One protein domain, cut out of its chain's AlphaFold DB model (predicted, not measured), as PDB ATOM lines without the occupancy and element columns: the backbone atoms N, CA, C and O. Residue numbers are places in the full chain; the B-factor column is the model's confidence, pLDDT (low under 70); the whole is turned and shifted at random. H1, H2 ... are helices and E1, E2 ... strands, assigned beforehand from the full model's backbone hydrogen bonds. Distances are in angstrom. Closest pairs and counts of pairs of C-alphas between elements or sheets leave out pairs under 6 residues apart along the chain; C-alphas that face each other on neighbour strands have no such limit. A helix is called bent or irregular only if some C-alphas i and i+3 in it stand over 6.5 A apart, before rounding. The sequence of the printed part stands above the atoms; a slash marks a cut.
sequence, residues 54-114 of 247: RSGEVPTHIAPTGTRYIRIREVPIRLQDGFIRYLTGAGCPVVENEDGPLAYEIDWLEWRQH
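AT A GLANCE: This is residues 54 to 114 of the 247 residues of the protein "Uncharacterized protein family Y4oB" of Halomonas titanicae BH1 (UniProt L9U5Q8). What does the model look like? A small three-stranded antiparallel sheet has H2 over one face, running along its strands, while H1 lies off the sheet and meets H2 at a wide angle. Residues 87 to 101 form a long loop between H1 and E3. What is it made of? The printed part has 61 residues, in the order E1 E2 H1 E3 H2, and its class is mixed, with under half of the residues in named elements. It is compact, with a radius of gyration of the C-alphas of 10.8 A and spans of 29 by 25 by 18 A.

HOW THE PARTS SIT: How do the strands pair? The sheet's order is E1, residues 58 to 62, then E2, residues 68 to 71, then E3, residues 102 to 104. E1 and E2 are an antiparallel hairpin, with N 61 and O 69 2.8 A apart, within hydrogen-bond range. E2 and E3 are antiparallel, with N 70 and O 103 2.8 A apart, also within range. Where are the helices? H2, residues 105 to 112, is on the sheet at a height of 7.7 A, and its closest C-alphas to E2 are those of Glu 105 and Tyr 69, 4.5 A apart. H1, residues 77 to 86, is not on the sheet; it and H2 only just touch, with 3 pairs of C-alphas within 8 A, the closest being Phe 83 and Trp 111 at 7.1 A, and their lines are about perpendicular at 75 degrees. Are the helices' backbones complete? Each O i to N i+4 pair is within hydrogen-bond range in H2, but 4 of 6 in H1.

IN THESE COORDINATES: Where do the elements begin and end? E1 begins at C-alpha 58, (-26.968, 16.920, -40.612), and H2 ends at C-alpha 112, (-28.201, 6.608, -37.230). How long are they? E1 measures 13.4 A, E2 10.5 A, H1 14.6 A, E3 6.9 A and H2 10.7 A from first to last C-alpha. H1 is irregular, but only just: C-alphas 78 and 81 are 7.0 A apart.

THE WHOLE: How far does it reach? The two C-alphas farthest apart, those of Thr 65 and Arg 78, are 30.8 A apart. Is it continuous and sure? The printed part has no cut, and the link from H1 to E3 is long, with 15 residues. Residues 54 to 57, 89 to 91 and 114 have pLDDT under 70.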
ATOM      1  N   ARG A  54     -25.032  21.554 -35.125       45.47
ATOM      2  CA  ARG A  54     -24.337  20.430 -35.773       45.47
ATOM      3  C   ARG A  54     -24.053  19.323 -34.764       45.47
ATOM      4  O   ARG A  54     -23.043  19.362 -34.070       45.47
ATOM      5  N   SER A  55     -24.902  18.301 -34.749       42.97
ATOM      6  CA  SER A  55     -24.587  17.014 -34.131       42.97
ATOM      7  C   SER A  55     -24.404  15.964 -35.234       42.97
ATOM      8  O   SER A  55     -25.355  15.381 -35.742       42.97
ATOM      9  N   GLY A  56     -23.160  15.772 -35.677       54.16
ATOM     10  CA  GLY A  56     -22.740  14.527 -36.331       54.16
ATOM     11  C   GLY A  56     -22.952  14.319 -37.840       54.16
ATOM     12  O   GLY A  56     -22.550  13.249 -38.273       54.16
ATOM     13  N   GLU A  57     -23.540  15.250 -38.614       67.06
ATOM     14  CA  GLU A  57     -23.399  15.431 -40.097       67.06
ATOM     15  C   GLU A  57     -24.556  16.256 -40.707       67.06
ATOM     16  O   GLU A  57     -24.341  16.951 -41.699       67.06
ATOM     17  N   VAL A  58     -25.756  16.233 -40.108       77.12
ATOM     18  CA  VAL A  58     -26.968  16.920 -40.612       77.12
ATOM     19  C   VAL A  58     -27.397  18.031 -39.642       77.12
ATOM     20  O   VAL A  58     -27.369  17.807 -38.428       77.12
ATOM     21  N   PRO A  59     -27.774  19.228 -40.128       84.00
ATOM     22  CA  PRO A  59     -28.292  20.299 -39.282       84.00
ATOM     23  C   PRO A  59     -29.595  19.909 -38.573       84.00
ATOM     24  O   PRO A  59     -30.528  19.407 -39.196       84.00
ATOM     25  N   THR A  60     -29.670  20.171 -37.267       84.94
ATOM     26  CA  THR A  60     -30.921  20.093 -36.499       84.94
ATOM     27  C   THR A  60     -31.489  21.484 -36.300       84.94
ATOM     28  O   THR A  60     -30.765  22.355 -35.831       84.94
ATOM     29  N   HIS A  61     -32.775  21.661 -36.587       86.44
ATOM     30  CA  HIS A  61     -33.516  22.914 -36.462       86.44
ATOM     31  C   HIS A  61     -34.507  22.847 -35.302       86.44
ATOM     32  O   HIS A  61     -34.969  21.769 -34.922       86.44
ATOM     33  N   ILE A  62     -34.851  24.009 -34.752       84.50
ATOM     34  CA  ILE A  62     -35.834  24.154 -33.675       84.50
ATOM     35  C   ILE A  62     -36.918  25.116 -34.161       84.50
ATOM     36  O   ILE A  62     -36.616  26.256 -34.517       84.50
ATOM     37  N   ALA A  63     -38.161  24.640 -34.215       81.81
ATOM     38  CA  ALA A  63     -39.327  25.449 -34.556       81.81
ATOM     39  C   ALA A  63     -39.672  26.427 -33.413       81.81
ATOM     40  O   ALA A  63     -39.328  26.147 -32.262       81.81
ATOM     41  N   PRO A  64     -40.424  27.514 -33.670       79.12
ATOM     42  CA  PRO A  64     -40.893  28.427 -32.618       79.12
ATOM     43  C   PRO A  64     -41.689  27.735 -31.499       79.12
ATOM     44  O   PRO A  64     -41.686  28.179 -30.357       79.12
ATOM     45  N   THR A  65     -42.337  26.608 -31.812       76.44
ATOM     46  CA  THR A  65     -43.068  25.753 -30.862       76.44
ATOM     47  C   THR A  65     -42.160  24.882 -29.981       76.44
ATOM     48  O   THR A  65     -42.656  24.162 -29.119       76.44
ATOM     49  N   GLY A  66     -40.843  24.905 -30.202       77.00
ATOM     50  CA  GLY A  66     -39.858  24.061 -29.519       77.00
ATOM     51  C   GLY A  66     -39.621  22.694 -30.175       77.00
ATOM     52  O   GLY A  66     -38.754  21.945 -29.721       77.00
ATOM     53  N   THR A  67     -40.338  22.354 -31.251       80.81
ATOM     54  CA  THR A  67     -40.146  21.088 -31.977       80.81
ATOM     55  C   THR A  67     -38.763  21.029 -32.621       80.81
ATOM     56  O   THR A  67     -38.416  21.896 -33.422       80.81
ATOM     57  N   ARG A  68     -37.994  19.975 -32.321       85.50
ATOM     58  CA  ARG A  68     -36.675  19.726 -32.922       85.50
ATOM     59  C   ARG A  68     -36.801  18.782 -34.116       85.50
ATOM     60  O   ARG A  68     -37.348  17.685 -33.986       85.50
ATOM     61  N   TYR A  69     -36.305  19.199 -35.274       88.00
ATOM     62  CA  TYR A  69     -36.476  18.474 -36.532       88.00
ATOM     63  C   TYR A  69     -35.246  18.599 -37.433       88.00
ATOM     64  O   TYR A  69     -34.403  19.477 -37.252       88.00
ATOM     65  N   ILE A  70     -35.153  17.723 -38.427       90.88
ATOM     66  CA  ILE A  70     -34.179  17.807 -39.513       90.88
ATOM     67  C   ILE A  70     -34.905  17.940 -40.852       90.88
ATOM     68  O   ILE A  70     -36.029  17.453 -41.023       90.88
ATOM     69  N   ARG A  71     -34.259  18.580 -41.827       90.94
ATOM     70  CA  ARG A  71     -34.778  18.646 -43.197       90.94
ATOM     71  C   ARG A  71     -34.235  17.466 -43.991       90.94
ATOM     72  O   ARG A  71     -33.019  17.314 -44.096       90.94
ATOM     73  N   ILE A  72     -35.099  16.666 -44.619       88.31
ATOM     74  CA  ILE A  72     -34.637  15.487 -45.379       88.31
ATOM     75  C   ILE A  72     -33.705  15.896 -46.534       88.31
ATOM     76  O   ILE A  72     -32.735  15.202 -46.818       88.31
ATOM     77  N   ARG A  73     -33.922  17.072 -47.138       87.25
ATOM     78  CA  ARG A  73     -33.036  17.649 -48.171       87.25
ATOM     79  C   ARG A  73     -31.596  17.903 -47.705       87.25
ATOM     80  O   ARG A  73     -30.700  17.965 -48.539       87.25
ATOM     81  N   GLU A  74     -31.371  18.050 -46.401       88.31
ATOM     82  CA  GLU A  74     -30.044  18.270 -45.811       88.31
ATOM     83  C   GLU A  74     -29.349  16.954 -45.422       88.31
ATOM     84  O   GLU A  74     -28.166  16.954 -45.076       88.31
ATOM     85  N   VAL A  75     -30.054  15.821 -45.504       87.00
ATOM     86  CA  VAL A  75     -29.476  14.487 -45.305       87.00
ATOM     87  C   VAL A  75     -28.602  14.128 -46.515       87.00
ATOM     88  O   VAL A  75     -29.025  14.350 -47.651       87.00
ATOM     89  N   PRO A  76     -27.400  13.540 -46.338       86.88
ATOM     90  CA  PRO A  76     -26.570  13.099 -47.457       86.88
ATOM     91  C   PRO A  76     -27.328  12.166 -48.405       86.88
ATOM     92  O   PRO A  76     -27.951  11.208 -47.952       86.88
ATOM     93  N   ILE A  77     -27.218  12.382 -49.720       80.81
ATOM     94  CA  ILE A  77     -28.002  11.648 -50.734       80.81
ATOM     95  C   ILE A  77     -27.916  10.120 -50.593       80.81
ATOM     96  O   ILE A  77     -28.908   9.421 -50.739       80.81
ATOM     97  N   ARG A  78     -26.744   9.593 -50.205       80.25
ATOM     98  CA  ARG A  78     -26.527   8.149 -49.990       80.25
ATOM     99  C   ARG A  78     -27.308   7.567 -48.809       80.25
ATOM    100  O   ARG A  78     -27.451   6.354 -48.719       80.25
ATOM    101  N   LEU A  79     -27.750   8.417 -47.890       83.06
ATOM    102  CA  LEU A  79     -28.492   8.054 -46.687       83.06
ATOM    103  C   LEU A  79     -29.992   8.343 -46.829       83.06
ATOM    104  O   LEU A  79     -30.780   7.746 -46.101       83.06
ATOM    105  N   GLN A  80     -30.387   9.213 -47.767       85.88
ATOM    106  CA  GLN A  80     -31.778   9.633 -47.943       85.88
ATOM    107  C   GLN A  80     -32.709   8.452 -48.215       85.88
ATOM    108  O   GLN A  80     -33.691   8.313 -47.502       85.88
ATOM    109  N   ASP A  81     -32.392   7.560 -49.155       78.81
ATOM    110  CA  ASP A  81     -33.282   6.436 -49.491       78.81
ATOM    111  C   ASP A  81     -33.515   5.497 -48.301       78.81
ATOM    112  O   ASP A  81     -34.641   5.083 -48.012       78.81
ATOM    113  N   GLY A  82     -32.441   5.176 -47.574       78.12
ATOM    114  CA  GLY A  82     -32.511   4.331 -46.385       78.12
ATOM    115  C   GLY A  82     -33.319   4.980 -45.264       78.12
ATOM    116  O   GLY A  82     -34.093   4.294 -44.596       78.12
ATOM    117  N   PHE A  83     -33.169   6.293 -45.098       84.94
ATOM    118  CA  PHE A  83     -33.863   7.066 -44.081       84.94
ATOM    119  C   PHE A  83     -35.331   7.343 -44.445       84.94
ATOM    120  O   PHE A  83     -36.209   7.172 -43.614       84.94
ATOM    121  N   ILE A  84     -35.651   7.657 -45.699       83.56
ATOM    122  CA  ILE A  84     -37.033   7.820 -46.187       83.56
ATOM    123  C   ILE A  84     -37.805   6.504 -46.042       83.56
ATOM    124  O   ILE A  84     -38.958   6.491 -45.608       83.56
ATOM    125  N   ARG A  85     -37.158   5.372 -46.343       76.25
ATOM    126  CA  ARG A  85     -37.742   4.048 -46.106       76.25
ATOM    127  C   ARG A  85     -37.981   3.776 -44.618       76.25
ATOM    128  O   ARG A  85     -38.939   3.082 -44.290       76.25
ATOM    129  N   TYR A  86     -37.122   4.301 -43.744       75.69
ATOM    130  CA  TYR A  86     -37.306   4.255 -42.293       75.69
ATOM    131  C   TYR A  86     -38.492   5.123 -41.843       75.69
ATOM    132  O   TYR A  86     -39.303   4.667 -41.055       75.69
ATOM    133  N   LEU A  87     -38.675   6.309 -42.426       77.56
ATOM    134  CA  LEU A  87     -39.783   7.221 -42.103       77.56
ATOM    135  C   LEU A  87     -41.147   6.788 -42.665       77.56
ATOM    136  O   LEU A  87     -42.154   7.463 -42.451       77.56
ATOM    137  N   THR A  88     -41.218   5.694 -43.423       74.56
ATOM    138  CA  THR A  88     -42.473   5.254 -44.043       74.56
ATOM    139  C   THR A  88     -43.460   4.783 -42.968       74.56
ATOM    140  O   THR A  88     -43.313   3.688 -42.436       74.56
ATOM    141  N   GLY A  89     -44.484   5.596 -42.685       60.28
ATOM    142  CA  GLY A  89     -45.472   5.353 -41.624       60.28
ATOM    143  C   GLY A  89     -45.194   6.102 -40.315       60.28
ATOM    144  O   GLY A  89     -46.042   6.080 -39.423       60.28
ATOM    145  N   ALA A  90     -44.059   6.800 -40.212       65.50
ATOM    146  CA  ALA A  90     -43.755   7.684 -39.095       65.50
ATOM    147  C   ALA A  90     -44.574   8.984 -39.181       65.50
ATOM    148  O   ALA A  90     -44.877   9.486 -40.267       65.50
ATOM    149  N   GLY A  91     -44.927   9.548 -38.024       69.38
ATOM    150  CA  GLY A  91     -45.475  10.900 -37.970       69.38
ATOM    151  C   GLY A  91     -44.367  11.905 -38.273       69.38
ATOM    152  O   GLY A  91     -43.377  11.942 -37.554       69.38
ATOM    153  N   CYS A  92     -44.525  12.722 -39.310       81.19
ATOM    154  CA  CYS A  92     -43.555  13.767 -39.639       81.19
ATOM    155  C   CYS A  92     -43.967  15.107 -39.010       81.19
ATOM    156  O   CYS A  92     -45.160  15.429 -39.004       81.19
ATOM    157  N   PRO A  93     -43.019  15.915 -38.500       82.31
ATOM    158  CA  PRO A  93     -43.339  17.252 -38.024       82.31
ATOM    159  C   PRO A  93     -43.822  18.136 -39.179       82.31
ATOM    160  O   PRO A  93     -43.268  18.101 -40.277       82.31
ATOM    161  N   VAL A  94     -44.827  18.966 -38.903       82.44
ATOM    162  CA  VAL A  94     -45.287  20.033 -39.798       82.44
ATOM    163  C   VAL A  94     -44.937  21.356 -39.131       82.44
ATOM    164  O   VAL A  94     -45.406  21.638 -38.030       82.44
ATOM    165  N   VAL A  95     -44.070  22.138 -39.769       83.12
ATOM    166  CA  VAL A  95     -43.594  23.429 -39.258       83.12
ATOM    167  C   VAL A  95     -43.997  24.514 -40.251       83.12
ATOM    168  O   VAL A  95     -43.825  24.348 -41.457       83.12
ATOM    169  N   GLU A  96     -44.560  25.614 -39.754       74.81
ATOM    170  CA  GLU A  96     -44.960  26.747 -40.593       74.81
ATOM    171  C   GLU A  96     -43.737  27.370 -41.282       74.81
ATOM    172  O   GLU A  96     -42.704  27.587 -40.648       74.81
ATOM    173  N   ASN A  97     -43.871  27.687 -42.574       79.69
ATOM    174  CA  ASN A  97     -42.815  28.243 -43.437       79.69
ATOM    175  C   ASN A  97     -41.646  27.292 -43.768       79.69
ATOM    176  O   ASN A  97     -40.630  27.736 -44.298       79.69
ATOM    177  N   GLU A  98     -41.781  25.987 -43.506       81.56
ATOM    178  CA  GLU A  98     -40.827  24.975 -43.965       81.56
ATOM    179  C   GLU A  98     -41.362  24.210 -45.178       81.56
ATOM    180  O   GLU A  98     -42.303  23.423 -45.080       81.56
ATOM    181  N   ASP A  99     -40.721  24.402 -46.331       71.88
ATOM    182  CA  ASP A  99     -41.071  23.671 -47.548       71.88
ATOM    183  C   ASP A  99     -40.402  22.291 -47.603       71.88
ATOM    184  O   ASP A  99     -39.173  22.174 -47.696       71.88
ATOM    185  N   GLY A 100     -41.211  21.234 -47.648       75.62
ATOM    186  CA  GLY A 100     -40.770  19.867 -47.933       75.62
ATOM    187  C   GLY A 100     -40.827  18.915 -46.737       75.62
ATOM    188  O   GLY A 100     -41.272  19.284 -45.652       75.62
ATOM    189  N   PRO A 101     -40.421  17.649 -46.932       83.31
ATOM    190  CA  PRO A 101     -40.576  16.631 -45.910       83.31
ATOM    191  C   PRO A 101     -39.542  16.820 -44.793       83.31
ATOM    192  O   PRO A 101     -38.335  16.957 -45.032       83.31
ATOM    193  N   LEU A 102     -40.047  16.821 -43.564       89.38
ATOM    194  CA  LEU A 102     -39.281  16.952 -42.331       89.38
ATOM    195  C   LEU A 102     -39.312  15.627 -41.567       89.38
ATOM    196  O   LEU A 102     -40.233  14.829 -41.732       89.38
ATOM    197  N   ALA A 103     -38.325  15.414 -40.706       88.19
ATOM    198  CA  ALA A 103     -38.302  14.305 -39.755       88.19
ATOM    199  C   ALA A 103     -37.945  14.834 -38.368       88.19
ATOM    200  O   ALA A 103     -37.248  15.848 -38.268       88.19
ATOM    201  N   TYR A 104     -38.390  14.181 -37.293       87.62
ATOM    202  CA  TYR A 104     -37.945  14.590 -35.963       87.62
ATOM    203  C   TYR A 104     -36.440  14.337 -35.803       87.62
ATOM    204  O   TYR A 104     -35.876  13.405 -36.379       87.62
ATOM    205  N   GLU A 105     -35.769  15.158 -34.992       83.88
ATOM    206  CA  GLU A 105     -34.355  14.932 -34.645       83.88
ATOM    207  C   GLU A 105     -34.156  13.538 -34.033       83.88
ATOM    208  O   GLU A 105     -33.176  12.854 -34.325       83.88
ATOM    209  N   ILE A 106     -35.117  13.105 -33.215       76.81
ATOM    210  CA  ILE A 106     -35.101  11.802 -32.553       76.81
ATOM    211  C   ILE A 106     -35.094  10.674 -33.592       76.81
ATOM    212  O   ILE A 106     -34.243   9.799 -33.497       76.81
ATOM    213  N   ASP A 107     -35.926  10.752 -34.633       81.94
ATOM    214  CA  ASP A 107     -35.979   9.753 -35.710       81.94
ATOM    215  C   ASP A 107     -34.637   9.618 -36.439       81.94
ATOM    216  O   ASP A 107     -34.171   8.516 -36.727       81.94
ATOM    217  N   TRP A 108     -33.978  10.747 -36.714       84.75
ATOM    218  CA  TRP A 108     -32.657  10.769 -37.338       84.75
ATOM    219  C   TRP A 108     -31.577  10.155 -36.445       84.75
ATOM    220  O   TRP A 108     -30.771   9.336 -36.899       84.75
ATOM    221  N   LEU A 109     -31.557  10.545 -35.167       81.69
ATOM    222  CA  LEU A 109     -30.601  10.034 -34.188       81.69
ATOM    223  C   LEU A 109     -30.800   8.539 -33.947       81.69
ATOM    224  O   LEU A 109     -29.818   7.801 -33.867       81.69
ATOM    225  N   GLU A 110     -32.047   8.087 -33.865       76.19
ATOM    226  CA  GLU A 110     -32.391   6.684 -33.690       76.19
ATOM    227  C   GLU A 110     -32.039   5.868 -34.932       76.19
ATOM    228  O   GLU A 110     -31.375   4.844 -34.796       76.19
ATOM    229  N   TRP A 111     -32.353   6.332 -36.144       79.19
ATOM    230  CA  TRP A 111     -31.951   5.649 -37.377       79.19
ATOM    231  C   TRP A 111     -30.424   5.528 -37.504       79.19
ATOM    232  O   TRP A 111     -29.903   4.446 -37.770       79.19
ATOM    233  N   ARG A 112     -29.678   6.606 -37.219       77.62
ATOM    234  CA  ARG A 112     -28.201   6.608 -37.230       77.62
ATOM    235  C   ARG A 112     -27.598   5.674 -36.190       77.62
ATOM    236  O   ARG A 112     -26.604   5.001 -36.457       77.62
ATOM    237  N   GLN A 113     -28.188   5.636 -35.001       71.50
ATOM    238  CA  GLN A 113     -27.753   4.758 -33.918       71.50
ATOM    239  C   GLN A 113     -28.312   3.334 -34.054       71.50
ATOM    240  O   GLN A 113     -28.017   2.507 -33.197       71.50
ATOM    241  N   HIS A 114     -29.081   3.039 -35.112       63.25
ATOM    242  CA  HIS A 114     -29.803   1.775 -35.306       63.25
ATOM    243  C   HIS A 114     -30.729   1.433 -34.119       63.25
ATOM    244  O   HIS A 114     -30.905   0.274 -33.754       63.25
TER     245      HIS A 114